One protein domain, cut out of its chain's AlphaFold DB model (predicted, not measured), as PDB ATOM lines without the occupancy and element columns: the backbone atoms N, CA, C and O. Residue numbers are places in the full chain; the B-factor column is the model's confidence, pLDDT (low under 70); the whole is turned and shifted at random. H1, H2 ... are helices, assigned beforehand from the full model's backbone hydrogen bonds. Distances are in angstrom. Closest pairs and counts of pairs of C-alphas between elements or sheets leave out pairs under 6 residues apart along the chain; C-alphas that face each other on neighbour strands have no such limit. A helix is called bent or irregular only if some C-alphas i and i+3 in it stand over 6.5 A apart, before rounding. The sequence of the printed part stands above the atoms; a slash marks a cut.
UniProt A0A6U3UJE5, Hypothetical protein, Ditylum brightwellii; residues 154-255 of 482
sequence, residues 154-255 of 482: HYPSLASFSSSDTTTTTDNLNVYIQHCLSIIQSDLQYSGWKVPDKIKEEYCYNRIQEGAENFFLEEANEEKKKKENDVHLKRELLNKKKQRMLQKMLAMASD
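This is residues 154 to 255 of the 482 residues of the protein "Hypothetical protein" of Ditylum brightwellii (UniProt A0A6U3UJE5). One very long helix, H3, makes a rod, and the shorter helix H2 folds back over its first part in a lopsided helical hairpin whose far arm, residues 221 to 255 of H3, sticks out with nothing beside it. The short helix H1 and the unnamed stretches round it lie near H2, at the end of H2 away from the turn of the hairpin. The printed part has 102 residues with three named helices, in the order H1, H2, H3, and no named strand; the class is all helix. The whole is extended, with a radius of gyration of the C-alphas of 25.1 A, and spans 88 by 26 by 20 A.

H3 covers residues 197 to 255 and measures 84.5 A from first to last C-alpha, from C-alpha 197 at (168.918, 91.981, 78.050) to C-alpha 255 at (95.552, 132.346, 66.732). It has a kink of 29 degrees near residue 204. H3 is neither bent nor irregular, but only just: C-alphas 203 and 206 are 6.4 A apart. H2 covers residues 169 to 191, 33.1 A long, and begins with C-alpha 169 at (150.774, 113.127, 73.261). H1 is a helix of four residues, 158 to 161, 5.2 A long.

H2 and H3 touch, with the C-alphas of Ile 177 and Gln 209 closest at 6.1 A. H2 touches H3 with residues 173 to 181 alone, and H3 touches H2 with residues 205 to 216 alone. The two helices run opposite ways at a steep tilt of 41 degrees and form a helical hairpin. H1 is close to H2 but not clearly touching it; their closest C-alphas, those of Phe 161 and Tyr 176, are 7.6 A apart. H1 and H3 are apart. In H2 every O i to N i+4 pair is within hydrogen-bond range, in H3 53 of 55 are, and H1 is too short for such a pair.

The C-alphas of Lys 194 and Asp 255, the two farthest apart, are 88.5 A from each other. Residues 189 to 196, of which 189 to 191 belong to H2, stand free, as do residues 221 to 255 of H3. Without these stretches the body has 59 residues and spans 34 by 22 by 18 A. The link from H2 to H3 is tight, with 5 residues, and the link from H1 to H2 is short, with 7. The printed part has no cut. Its mean pLDDT is 78.0; 28 residues are under 70, namely 156 to 172, 187 to 188, 190 to 196, 199 and 203.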
ATOM      1  N   HIS A 154     149.652  95.039  84.235       71.12
ATOM      2  CA  HIS A 154     148.626  96.054  84.415       71.12
ATOM      3  C   HIS A 154     149.258  97.425  84.239       71.12
ATOM      4  O   HIS A 154     149.888  97.966  85.147       71.12
ATOM      5  N   TYR A 155     149.061  97.949  83.038       70.00
ATOM      6  CA  TYR A 155     149.372  99.305  82.627       70.00
ATOM      7  C   TYR A 155     148.916 100.330  83.687       70.00
ATOM      8  O   TYR A 155     147.739 100.339  84.068       70.00
ATOM      9  N   PRO A 156     149.825 101.177  84.212       66.81
ATOM     10  CA  PRO A 156     149.461 102.280  85.099       66.81
ATOM     11  C   PRO A 156     148.428 103.209  84.444       66.81
ATOM     12  O   PRO A 156     148.451 103.407  83.232       66.81
ATOM     13  N   SER A 157     147.534 103.814  85.226       66.62
ATOM     14  CA  SER A 157     146.553 104.765  84.679       66.62
ATOM     15  C   SER A 157     147.234 106.043  84.180       66.62
ATOM     16  O   SER A 157     148.057 106.609  84.891       66.62
ATOM     17  N   LEU A 158     146.831 106.573  83.022       63.50
ATOM     18  CA  LEU A 158     147.334 107.865  82.529       63.50
ATOM     19  C   LEU A 158     146.994 109.047  83.436       63.50
ATOM     20  O   LEU A 158     147.707 110.047  83.431       63.50
ATOM     21  N   ALA A 159     145.969 108.920  84.283       63.16
ATOM     22  CA  ALA A 159     145.643 109.946  85.266       63.16
ATOM     23  C   ALA A 159     146.828 110.245  86.205       63.16
ATOM     24  O   ALA A 159     146.975 111.384  86.648       63.16
ATOM     25  N   SER A 160     147.713 109.270  86.462       59.84
ATOM     26  CA  SER A 160     148.918 109.489  87.270       59.84
ATOM     27  C   SER A 160     150.039 110.232  86.538       59.84
ATOM     28  O   SER A 160     150.978 110.668  87.192       59.84
ATOM     29  N   PHE A 161     149.945 110.387  85.215       59.78
ATOM     30  CA  PHE A 161     150.901 111.123  84.378       59.78
ATOM     31  C   PHE A 161     150.387 112.509  83.972       59.78
ATOM     32  O   PHE A 161     151.074 113.233  83.262       59.78
ATOM     33  N   SER A 162     149.208 112.910  84.460       53.44
ATOM     34  CA  SER A 162     148.575 114.206  84.173       53.44
ATOM     35  C   SER A 162     149.232 115.408  84.876       53.44
ATOM     36  O   SER A 162     148.561 116.377  85.232       53.44
ATOM     37  N   SER A 163     150.553 115.385  85.084       52.31
ATOM     38  CA  SER A 163     151.294 116.572  85.517       52.31
ATOM     39  C   SER A 163     151.454 117.539  84.339       52.31
ATOM     40  O   SER A 163     152.435 117.464  83.610       52.31
ATOM     41  N   SER A 164     150.414 118.357  84.164       52.22
ATOM     42  CA  SER A 164     150.223 119.667  83.506       52.22
ATOM     43  C   SER A 164     151.159 120.252  82.432       52.22
ATOM     44  O   SER A 164     150.709 121.191  81.785       52.22
ATOM     45  N   ASP A 165     152.379 119.775  82.183       52.44
ATOM     46  CA  ASP A 165     153.397 120.584  81.485       52.44
ATOM     47  C   ASP A 165     154.022 119.927  80.235       52.44
ATOM     48  O   ASP A 165     154.909 120.509  79.612       52.44
ATOM     49  N   THR A 166     153.579 118.741  79.808       50.84
ATOM     50  CA  THR A 166     154.110 118.069  78.605       50.84
ATOM     51  C   THR A 166     153.202 118.269  77.392       50.84
ATOM     52  O   THR A 166     152.111 117.711  77.275       50.84
ATOM     53  N   THR A 167     153.682 119.101  76.469       50.50
ATOM     54  CA  THR A 167     152.957 119.702  75.340       50.50
ATOM     55  C   THR A 167     152.661 118.785  74.148       50.50
ATOM     56  O   THR A 167     152.083 119.260  73.175       50.50
ATOM     57  N   THR A 168     152.968 117.482  74.182       56.47
ATOM     58  CA  THR A 168     152.549 116.554  73.113       56.47
ATOM     59  C   THR A 168     152.183 115.157  73.633       56.47
ATOM     60  O   THR A 168     152.759 114.641  74.591       56.47
ATOM     61  N   THR A 169     151.207 114.512  72.987       60.53
ATOM     62  CA  THR A 169     150.774 113.127  73.261       60.53
ATOM     63  C   THR A 169     151.905 112.108  73.092       60.53
ATOM     64  O   THR A 169     151.938 111.110  73.809       60.53
ATOM     65  N   THR A 170     152.854 112.370  72.192       58.66
ATOM     66  CA  THR A 170     154.032 111.530  71.929       58.66
ATOM     67  C   THR A 170     155.043 111.553  73.076       58.66
ATOM     68  O   THR A 170     155.555 110.501  73.457       58.66
ATOM     69  N   ASP A 171     155.289 112.717  73.685       65.50
ATOM     70  CA  ASP A 171     156.186 112.820  74.846       65.50
ATOM     71  C   ASP A 171     155.604 112.091  76.064       65.50
ATOM     72  O   ASP A 171     156.319 111.394  76.787       65.50
ATOM     73  N   ASN A 172     154.281 112.160  76.236       68.69
ATOM     74  CA  ASN A 172     153.569 111.431  77.286       68.69
ATOM     75  C   ASN A 172     153.628 109.912  77.095       68.69
ATOM     76  O   ASN A 172     153.819 109.187  78.073       68.69
ATOM     77  N   LEU A 173     153.529 109.424  75.854       71.31
ATOM     78  CA  LEU A 173     153.689 108.005  75.535       71.31
ATOM     79  C   LEU A 173     155.107 107.513  75.861       71.31
ATOM     80  O   LEU A 173     155.263 106.484  76.516       71.31
ATOM     81  N   ASN A 174     156.143 108.259  75.477       74.31
ATOM     82  CA  ASN A 174     157.530 107.871  75.744       74.31
ATOM     83  C   ASN A 174     157.845 107.833  77.246       74.31
ATOM     84  O   ASN A 174     158.430 106.862  77.732       74.31
ATOM     85  N   VAL A 175     157.415 108.845  78.005       77.19
ATOM     86  CA  VAL A 175     157.560 108.869  79.472       77.19
ATOM     87  C   VAL A 175     156.816 107.695  80.114       77.19
ATOM     88  O   VAL A 175     157.336 107.041  81.022       77.19
ATOM     89  N   TYR A 176     155.621 107.387  79.612       71.88
ATOM     90  CA  TYR A 176     154.812 106.273  80.081       71.88
ATOM     91  C   TYR A 176     155.466 104.910  79.819       71.88
ATOM     92  O   TYR A 176     155.548 104.076  80.728       71.88
ATOM     93  N   ILE A 177     155.984 104.697  78.606       75.62
ATOM     94  CA  ILE A 177     156.730 103.490  78.238       75.62
ATOM     95  C   ILE A 177     157.932 103.338  79.170       75.62
ATOM     96  O   ILE A 177     158.079 102.293  79.800       75.62
ATOM     97  N   GLN A 178     158.740 104.388  79.355       79.94
ATOM     98  CA  GLN A 178     159.905 104.345  80.247       79.94
ATOM     99  C   GLN A 178     159.532 103.992  81.693       79.94
ATOM    100  O   GLN A 178     160.223 103.203  82.345       79.94
ATOM    101  N   HIS A 179     158.411 104.508  82.196       78.25
ATOM    102  CA  HIS A 179     157.922 104.142  83.521       78.25
ATOM    103  C   HIS A 179     157.500 102.666  83.600       78.25
ATOM    104  O   HIS A 179     157.839 101.977  84.566       78.25
ATOM    105  N   CYS A 180     156.814 102.145  82.579       72.50
ATOM    106  CA  CYS A 180     156.471 100.723  82.501       72.50
ATOM    107  C   CYS A 180     157.735  99.846  82.483       72.50
ATOM    108  O   CYS A 180     157.833  98.902  83.270       72.50
ATOM    109  N   LEU A 181     158.734 100.206  81.669       77.38
ATOM    110  CA  LEU A 181     160.044  99.547  81.604       77.38
ATOM    111  C   LEU A 181     160.751  99.520  82.965       77.38
ATOM    112  O   LEU A 181     161.262  98.475  83.375       77.38
ATOM    113  N   SER A 182     160.710 100.624  83.712       80.00
ATOM    114  CA  SER A 182     161.303 100.718  85.051       80.00
ATOM    115  C   SER A 182     160.645  99.781  86.078       80.00
ATOM    116  O   SER A 182     161.348  99.117  86.855       80.00
ATOM    117  N   ILE A 183     159.310  99.664  86.061       74.88
ATOM    118  CA  ILE A 183     158.572  98.724  86.926       74.88
ATOM    119  C   ILE A 183     159.002  97.289  86.620       74.88
ATOM    120  O   ILE A 183     159.350  96.534  87.527       74.88
ATOM    121  N   ILE A 184     159.045  96.923  85.339       72.06
ATOM    122  CA  ILE A 184     159.431  95.577  84.899       72.06
ATOM    123  C   ILE A 184     160.863  95.262  85.309       72.06
ATOM    124  O   ILE A 184     161.136  94.175  85.811       72.06
ATOM    125  N   GLN A 185     161.786  96.204  85.114       75.69
ATOM    126  CA  GLN A 185     163.178  96.018  85.497       75.69
ATOM    127  C   GLN A 185     163.304  95.753  87.001       75.69
ATOM    128  O   GLN A 185     164.050  94.857  87.403       75.69
ATOM    129  N   SER A 186     162.529  96.473  87.814       75.38
ATOM    130  CA  SER A 186     162.463  96.264  89.260       75.38
ATOM    131  C   SER A 186     161.903  94.878  89.598       75.38
ATOM    132  O   SER A 186     162.546  94.114  90.319       75.38
ATOM    133  N   ASP A 187     160.762  94.497  89.024       68.25
ATOM    134  CA  ASP A 187     160.108  93.208  89.285       68.25
ATOM    135  C   ASP A 187     160.970  92.013  88.846       68.25
ATOM    136  O   ASP A 187     161.133  91.038  89.590       68.25
ATOM    137  N   LEU A 188     161.614  92.110  87.680       69.50
ATOM    138  CA  LEU A 188     162.572  91.114  87.202       69.50
ATOM    139  C   LEU A 188     163.795  91.025  88.123       69.50
ATOM    140  O   LEU A 188     164.241  89.915  88.430       69.50
ATOM    141  N   GLN A 189     164.309  92.148  88.630       70.12
ATOM    142  CA  GLN A 189     165.420  92.145  89.583       70.12
ATOM    143  C   GLN A 189     165.045  91.439  90.898       70.12
ATOM    144  O   GLN A 189     165.843  90.654  91.421       70.12
ATOM    145  N   TYR A 190     163.825  91.643  91.404       65.12
ATOM    146  CA  TYR A 190     163.340  90.978  92.620       65.12
ATOM    147  C   TYR A 190     163.001  89.498  92.420       65.12
ATOM    148  O   TYR A 190     163.121  88.715  93.366       65.12
ATOM    149  N   SER A 191     162.644  89.082  91.203       61.66
ATOM    150  CA  SER A 191     162.411  87.667  90.884       61.66
ATOM    151  C   SER A 191     163.676  86.804  91.027       61.66
ATOM    152  O   SER A 191     163.588  85.587  91.200       61.66
ATOM    153  N   GLY A 192     164.863  87.429  91.010       56.62
ATOM    154  CA  GLY A 192     166.160  86.753  91.065       56.62
ATOM    155  C   GLY A 192     166.583  86.143  89.727       56.62
ATOM    156  O   GLY A 192     167.514  85.338  89.691       56.62
ATOM    157  N   TRP A 193     165.893  86.496  88.641       60.91
ATOM    158  CA  TRP A 193     166.141  85.968  87.312       60.91
ATOM    159  C   TRP A 193     167.123  86.852  86.558       60.91
ATOM    160  O   TRP A 193     166.862  88.018  86.275       60.91
ATOM    161  N   LYS A 194     168.263  86.273  86.181       62.00
ATOM    162  CA  LYS A 194     169.161  86.888  85.205       62.00
ATOM    163  C   LYS A 194     168.688  86.523  83.810       62.00
ATOM    164  O   LYS A 194     169.098  85.510  83.252       62.00
ATOM    165  N   VAL A 195     167.787  87.337  83.286       64.31
ATOM    166  CA  VAL A 195     167.385  87.273  81.882       64.31
ATOM    167  C   VAL A 195     168.382  88.123  81.083       64.31
ATOM    168  O   VAL A 195     168.629  89.263  81.489       64.31
ATOM    169  N   PRO A 196     168.993  87.596  80.006       68.56
ATOM    170  CA  PRO A 196     169.791  88.397  79.082       68.56
ATOM    171  C   PRO A 196     168.991  89.594  78.569       68.56
ATOM    172  O   PRO A 196     167.800  89.456  78.298       68.56
ATOM    173  N   ASP A 197     169.634  90.749  78.406       72.88
ATOM    174  CA  ASP A 197     168.918  91.981  78.050       72.88
ATOM    175  C   ASP A 197     168.181  91.863  76.710       72.88
ATOM    176  O   ASP A 197     167.020  92.249  76.637       72.88
ATOM    177  N   LYS A 198     168.767  91.168  75.723       73.44
ATOM    178  CA  LYS A 198     168.102  90.848  74.445       73.44
ATOM    179  C   LYS A 198     166.755  90.134  74.620       73.44
ATOM    180  O   LYS A 198     165.791  90.455  73.943       73.44
ATOM    181  N   ILE A 199     166.671  89.185  75.557       69.31
ATOM    182  CA  ILE A 199     165.433  88.429  75.813       69.31
ATOM    183  C   ILE A 199     164.411  89.304  76.550       69.31
ATOM    184  O   ILE A 199     163.210  89.173  76.319       69.31
ATOM    185  N   LYS A 200     164.855  90.210  77.434       70.56
ATOM    186  CA  LYS A 200     163.941  91.175  78.071       70.56
ATOM    187  C   LYS A 200     163.335  92.114  77.037       70.56
ATOM    188  O   LYS A 200     162.139  92.378  77.095       70.56
ATOM    189  N   GLU A 201     164.159  92.586  76.111       76.44
ATOM    190  CA  GLU A 201     163.742  93.483  75.044       76.44
ATOM    191  C   GLU A 201     162.700  92.809  74.144       76.44
ATOM    192  O   GLU A 201     161.564  93.273  74.060       76.44
ATOM    193  N   GLU A 202     163.029  91.632  73.612       77.00
ATOM    194  CA  GLU A 202     162.182  90.883  72.679       77.00
ATOM    195  C   GLU A 202     160.833  90.447  73.290       77.00
ATOM    196  O   GLU A 202     159.789  90.596  72.658       77.00
ATOM    197  N   TYR A 203     160.818  89.928  74.524       68.62
ATOM    198  CA  TYR A 203     159.618  89.284  75.094       68.62
ATOM    199  C   TYR A 203     158.843  90.137  76.105       68.62
ATOM    200  O   TYR A 203     157.674  89.848  76.391       68.62
ATOM    201  N   CYS A 204     159.483  91.157  76.678       71.94
ATOM    202  CA  CYS A 204     158.869  92.033  77.670       71.94
ATOM    203  C   CYS A 204     158.715  93.450  77.137       71.94
ATOM    204  O   CYS A 204     157.599  93.961  77.151       71.94
ATOM    205  N   TYR A 205     159.798  94.086  76.693       77.69
ATOM    206  CA  TYR A 205     159.767  95.510  76.365       77.69
ATOM    207  C   TYR A 205     158.960  95.772  75.100       77.69
ATOM    208  O   TYR A 205     158.035  96.572  75.166       77.69
ATOM    209  N   ASN A 206     159.194  95.015  74.024       81.50
ATOM    210  CA  ASN A 206     158.441  95.155  72.775       81.50
ATOM    211  C   ASN A 206     156.943  94.911  72.989       81.50
ATOM    212  O   ASN A 206     156.125  95.750  72.642       81.50
ATOM    213  N   ARG A 207     156.574  93.815  73.665       76.38
ATOM    214  CA  ARG A 207     155.159  93.523  73.961       76.38
ATOM    215  C   ARG A 207     154.485  94.595  74.806       76.38
ATOM    216  O   ARG A 207     153.300  94.865  74.635       76.38
ATOM    217  N   ILE A 208     155.210  95.157  75.767       73.19
ATOM    218  CA  ILE A 208     154.638  96.155  76.667       73.19
ATOM    219  C   ILE A 208     154.547  97.505  75.974       73.19
ATOM    220  O   ILE A 208     153.541  98.181  76.161       73.19
ATOM    221  N   GLN A 209     155.528  97.846  75.142       80.38
ATOM    222  CA  GLN A 209     155.474  98.988  74.243       80.38
ATOM    223  C   GLN A 209     154.284  98.874  73.283       80.38
ATOM    224  O   GLN A 209     153.437  99.757  73.297       80.38
ATOM    225  N   GLU A 210     154.143  97.764  72.554       82.19
ATOM    226  CA  GLU A 210     153.001  97.513  71.662       82.19
ATOM    227  C   GLU A 210     151.662  97.617  72.406       82.19
ATOM    228  O   GLU A 210     150.711  98.232  71.928       82.19
ATOM    229  N   GLY A 211     151.558  97.031  73.603       78.19
ATOM    230  CA  GLY A 211     150.333  97.127  74.392       78.19
ATOM    231  C   GLY A 211     150.069  98.534  74.942       78.19
ATOM    232  O   GLY A 211     148.910  98.935  75.015       78.19
ATOM    233  N   ALA A 212     151.109  99.312  75.263       74.19
ATOM    234  CA  ALA A 212     150.975 100.716  75.653       74.19
ATOM    235  C   ALA A 212     150.539 101.589  74.465       74.19
ATOM    236  O   ALA A 212     149.624 102.396  74.603       74.19
ATOM    237  N   GLU A 213     151.136 101.395  73.290       79.88
ATOM    238  CA  GLU A 213     150.752 102.076  72.049       79.88
ATOM    239  C   GLU A 213     149.289 101.786  71.686       79.88
ATOM    240  O   GLU A 213     148.514 102.713  71.440       79.88
ATOM    241  N   ASN A 214     148.877 100.514  71.742       80.69
ATOM    242  CA  ASN A 214     147.490 100.111  71.508       80.69
ATOM    243  C   ASN A 214     146.523 100.732  72.523       80.69
ATOM    244  O   ASN A 214     145.443 101.179  72.137       80.69
ATOM    245  N   PHE A 215     146.912 100.801  73.799       76.81
ATOM    246  CA  PHE A 215     146.114 101.438  74.842       76.81
ATOM    247  C   PHE A 215     145.875 102.929  74.548       76.81
ATOM    248  O   PHE A 215     144.731 103.382  74.558       76.81
ATOM    249  N   PHE A 216     146.927 103.681  74.201       75.81
ATOM    250  CA  PHE A 216     146.797 105.092  73.818       75.81
ATOM    251  C   PHE A 216     145.958 105.281  72.549       75.81
ATOM    252  O   PHE A 216     145.170 106.226  72.462       75.81
ATOM    253  N   LEU A 217     146.098 104.386  71.568       81.62
ATOM    254  CA  LEU A 217     145.302 104.423  70.345       81.62
ATOM    255  C   LEU A 217     143.812 104.178  70.632       81.62
ATOM    256  O   LEU A 217     142.951 104.865  70.076       81.62
ATOM    257  N   GLU A 218     143.491 103.214  71.495       81.69
ATOM    258  CA  GLU A 218     142.117 102.913  71.900       81.69
ATOM    259  C   GLU A 218     141.498 104.080  72.680       81.69
ATOM    260  O   GLU A 218     140.390 104.512  72.355       81.69
ATOM    261  N   GLU A 219     142.237 104.673  73.618       77.25
ATOM    262  CA  GLU A 219     141.771 105.821  74.399       77.25
ATOM    263  C   GLU A 219     141.556 107.072  73.532       77.25
ATOM    264  O   GLU A 219     140.510 107.720  73.630       77.25
ATOM    265  N   ALA A 220     142.468 107.366  72.597       76.75
ATOM    266  CA  ALA A 220     142.293 108.450  71.627       76.75
ATOM    267  C   ALA A 220     141.045 108.237  70.748       76.75
ATOM    268  O   ALA A 220     140.296 109.178  70.458       76.75
ATOM    269  N   ASN A 221     140.772 106.989  70.354       79.50
ATOM    270  CA  ASN A 221     139.568 106.631  69.608       79.50
ATOM    271  C   ASN A 221     138.292 106.765  70.453       79.50
ATOM    272  O   ASN A 221     137.263 107.217  69.942       79.50
ATOM    273  N   GLU A 222     138.327 106.403  71.737       81.19
ATOM    274  CA  GLU A 222     137.212 106.627  72.659       81.19
ATOM    275  C   GLU A 222     136.937 108.115  72.880       81.19
ATOM    276  O   GLU A 222     135.775 108.535  72.872       81.19
ATOM    277  N   GLU A 223     137.978 108.929  73.045       79.06
ATOM    278  CA  GLU A 223     137.841 110.376  73.194       79.06
ATOM    279  C   GLU A 223     137.245 111.004  71.929       79.06
ATOM    280  O   GLU A 223     136.309 111.808  72.007       79.06
ATOM    281  N   LYS A 224     137.704 110.574  70.748       83.25
ATOM    282  CA  LYS A 224     137.128 110.988  69.465       83.25
ATOM    283  C   LYS A 224     135.644 110.620  69.367       83.25
ATOM    284  O   LYS A 224     134.832 111.484  69.043       83.25
ATOM    285  N   LYS A 225     135.263 109.389  69.732       88.44
ATOM    286  CA  LYS A 225     133.851 108.959  69.782       88.44
ATOM    287  C   LYS A 225     133.025 109.791  70.766       88.44
ATOM    288  O   LYS A 225     131.883 110.133  70.463       88.44
ATOM    289  N   LYS A 226     133.576 110.145  71.933       89.25
ATOM    290  CA  LYS A 226     132.907 111.028  72.909       89.25
ATOM    291  C   LYS A 226     132.659 112.418  72.317       89.25
ATOM    292  O   LYS A 226     131.535 112.909  72.415       89.25
ATOM    293  N   LYS A 227     133.654 113.011  71.648       88.44
ATOM    294  CA  LYS A 227     133.519 114.306  70.958       88.44
ATOM    295  C   LYS A 227     132.483 114.244  69.830       88.44
ATOM    296  O   LYS A 227     131.628 115.121  69.736       88.44
ATOM    297  N   GLU A 228     132.496 113.189  69.016       89.75
ATOM    298  CA  GLU A 228     131.503 112.979  67.952       89.75
ATOM    299  C   GLU A 228     130.074 112.845  68.508       89.75
ATOM    300  O   GLU A 228     129.141 113.457  67.978       89.75
ATOM    301  N   ASN A 229     129.901 112.112  69.612       92.25
ATOM    302  CA  ASN A 229     128.613 111.968  70.292       92.25
ATOM    303  C   ASN A 229     128.115 113.288  70.901       92.25
ATOM    304  O   ASN A 229     126.924 113.584  70.801       92.25
ATOM    305  N   ASP A 230     129.001 114.097  71.487       93.00
ATOM    306  CA  ASP A 230     128.644 115.417  72.021       93.00
ATOM    307  C   ASP A 230     128.186 116.371  70.903       93.00
ATOM    308  O   ASP A 230     127.136 117.011  71.004       93.00
ATOM    309  N   VAL A 231     128.898 116.393  69.770       93.81
ATOM    310  CA  VAL A 231     128.490 117.162  68.581       93.81
ATOM    311  C   VAL A 231     127.133 116.684  68.052       93.81
ATOM    312  O   VAL A 231     126.275 117.507  67.705       93.81
ATOM    313  N   HIS A 232     126.901 115.369  68.006       94.19
ATOM    314  CA  HIS A 232     125.615 114.806  67.601       94.19
ATOM    315  C   HIS A 232     124.483 115.242  68.545       94.19
ATOM    316  O   HIS A 232     123.442 115.716  68.079       94.19
ATOM    317  N   LEU A 233     124.698 115.150  69.860       96.06
ATOM    318  CA  LEU A 233     123.728 115.553  70.878       96.06
ATOM    319  C   LEU A 233     123.402 117.050  70.790       96.06
ATOM    320  O   LEU A 233     122.227 117.429  70.765       96.06
ATOM    321  N   LYS A 234     124.421 117.908  70.653       95.25
ATOM    322  CA  LYS A 234     124.253 119.359  70.449       95.25
ATOM    323  C   LYS A 234     123.427 119.662  69.198       95.25
ATOM    324  O   LYS A 234     122.508 120.485  69.243       95.25
ATOM    325  N   ARG A 235     123.680 118.958  68.086       96.12
ATOM    326  CA  ARG A 235     122.892 119.092  66.847       96.12
ATOM    327  C   ARG A 235     121.434 118.659  67.042       96.12
ATOM    328  O   ARG A 235     120.532 119.328  66.533       96.12
ATOM    329  N   GLU A 236     121.185 117.573  67.766       96.31
ATOM    330  CA  GLU A 236     119.831 117.089  68.056       96.31
ATOM    331  C   GLU A 236     119.043 118.082  68.927       96.31
ATOM    332  O   GLU A 236     117.903 118.431  68.598       96.31
ATOM    333  N   LEU A 237     119.672 118.616  69.980       96.12
ATOM    334  CA  LEU A 237     119.085 119.645  70.843       96.12
ATOM    335  C   LEU A 237     118.750 120.921  70.063       96.12
ATOM    336  O   LEU A 237     117.640 121.447  70.192       96.12
ATOM    337  N   LEU A 238     119.654 121.378  69.190       96.75
ATOM    338  CA  LEU A 238     119.412 122.535  68.329       96.75
ATOM    339  C   LEU A 238     118.225 122.302  67.383       96.75
ATOM    340  O   LEU A 238     117.358 123.168  67.242       96.75
ATOM    341  N   ASN A 239     118.139 121.122  66.763       96.38
ATOM    342  CA  ASN A 239     117.014 120.763  65.898       96.38
ATOM    343  C   ASN A 239     115.689 120.727  66.672       96.38
ATOM    344  O   ASN A 239     114.676 121.235  66.183       96.38
ATOM    345  N   LYS A 240     115.692 120.213  67.905       97.50
ATOM    346  CA  LYS A 240     114.521 120.217  68.790       97.50
ATOM    347  C   LYS A 240     114.105 121.641  69.184       97.50
ATOM    348  O   LYS A 240     112.910 121.945  69.167       97.50
ATOM    349  N   LYS A 241     115.062 122.539  69.463       97.06
ATOM    350  CA  LYS A 241     114.808 123.975  69.722       97.06
ATOM    351  C   LYS A 241     114.167 124.645  68.500       97.06
ATOM    352  O   LYS A 241     113.129 125.293  68.640       97.06
ATOM    353  N   LYS A 242     114.696 124.398  67.293       97.06
ATOM    354  CA  LYS A 242     114.123 124.889  66.023       97.06
ATOM    355  C   LYS A 242     112.698 124.380  65.788       97.06
ATOM    356  O   LYS A 242     111.820 125.167  65.444       97.06
ATOM    357  N   GLN A 243     112.431 123.094  66.029       97.50
ATOM    358  CA  GLN A 243     111.082 122.527  65.903       97.50
ATOM    359  C   GLN A 243     110.085 123.167  66.878       97.50
ATOM    360  O   GLN A 243     108.974 123.508  66.473       97.50
ATOM    361  N   ARG A 244     110.478 123.389  68.140       97.12
ATOM    362  CA  ARG A 244     109.639 124.085  69.130       97.12
ATOM    363  C   ARG A 244     109.340 125.525  68.714       97.12
ATOM    364  O   ARG A 244     108.198 125.962  68.824       97.12
ATOM    365  N   MET A 245     110.336 126.247  68.201       97.50
ATOM    366  CA  MET A 245     110.155 127.610  67.694       97.50
ATOM    367  C   MET A 245     109.183 127.643  66.504       97.50
ATOM    368  O   MET A 245     108.250 128.443  66.499       97.50
ATOM    369  N   LEU A 246     109.334 126.724  65.544       97.44
ATOM    370  CA  LEU A 246     108.406 126.578  64.416       97.44
ATOM    371  C   LEU A 246     106.976 126.275  64.887       97.44
ATOM    372  O   LEU A 246     106.031 126.894  64.403       97.44
ATOM    373  N   GLN A 247     106.801 125.378  65.862       97.88
ATOM    374  CA  GLN A 247     105.488 125.084  66.446       97.88
ATOM    375  C   GLN A 247     104.868 126.311  67.130       97.88
ATOM    376  O   GLN A 247     103.683 126.577  66.919       97.88
ATOM    377  N   LYS A 248     105.655 127.094  67.886       97.75
ATOM    378  CA  LYS A 248     105.199 128.360  68.490       97.75
ATOM    379  C   LYS A 248     104.758 129.365  67.421       97.75
ATOM    380  O   LYS A 248     103.676 129.931  67.536       97.75
ATOM    381  N   MET A 249     105.538 129.545  66.352       97.19
ATOM    382  CA  MET A 249     105.170 130.438  65.243       97.19
ATOM    383  C   MET A 249     103.883 129.994  64.537       97.19
ATOM    384  O   MET A 249     103.012 130.822  64.269       97.19
ATOM    385  N   LEU A 250     103.719 128.692  64.285       97.00
ATOM    386  CA  LEU A 250     102.493 128.148  63.693       97.00
ATOM    387  C   LEU A 250     101.274 128.333  64.608       97.00
ATOM    388  O   LEU A 250     100.188 128.648  64.117       97.00
ATOM    389  N   ALA A 251     101.442 128.178  65.924       96.56
ATOM    390  CA  ALA A 251     100.384 128.434  66.898       96.56
ATOM    391  C   ALA A 251      99.968 129.915  66.901       96.56
ATOM    392  O   ALA A 251      98.782 130.209  66.753       96.56
ATOM    393  N   MET A 252     100.933 130.842  66.941       96.56
ATOM    394  CA  MET A 252     100.662 132.285  66.875       96.56
ATOM    395  C   MET A 252      99.947 132.685  65.578       96.56
ATOM    396  O   MET A 252      98.956 133.414  65.622       96.56
ATOM    397  N   ALA A 253     100.387 132.161  64.428       95.38
ATOM    398  CA  ALA A 253      99.738 132.417  63.141       95.38
ATOM    399  C   ALA A 253      98.296 131.873  63.093       95.38
ATOM    400  O   ALA A 253      97.395 132.507  62.535       95.38
ATOM    401  N   SER A 254      98.052 130.706  63.699       96.12
ATOM    402  CA  SER A 254      96.711 130.121  63.830       96.12
ATOM    403  C   SER A 254      95.798 130.987  64.703       96.12
ATOM    404  O   SER A 254      94.656 131.262  64.325       96.12
ATOM    405  N   ASP A 255      96.305 131.476  65.832       95.81
ATOM    406  CA  ASP A 255      95.552 132.346  66.732       95.81
ATOM    407  C   ASP A 255      95.267 133.713  66.103       95.81
ATOM    408  O   ASP A 255      94.156 134.230  66.234       95.81
TER     409      ASP A 255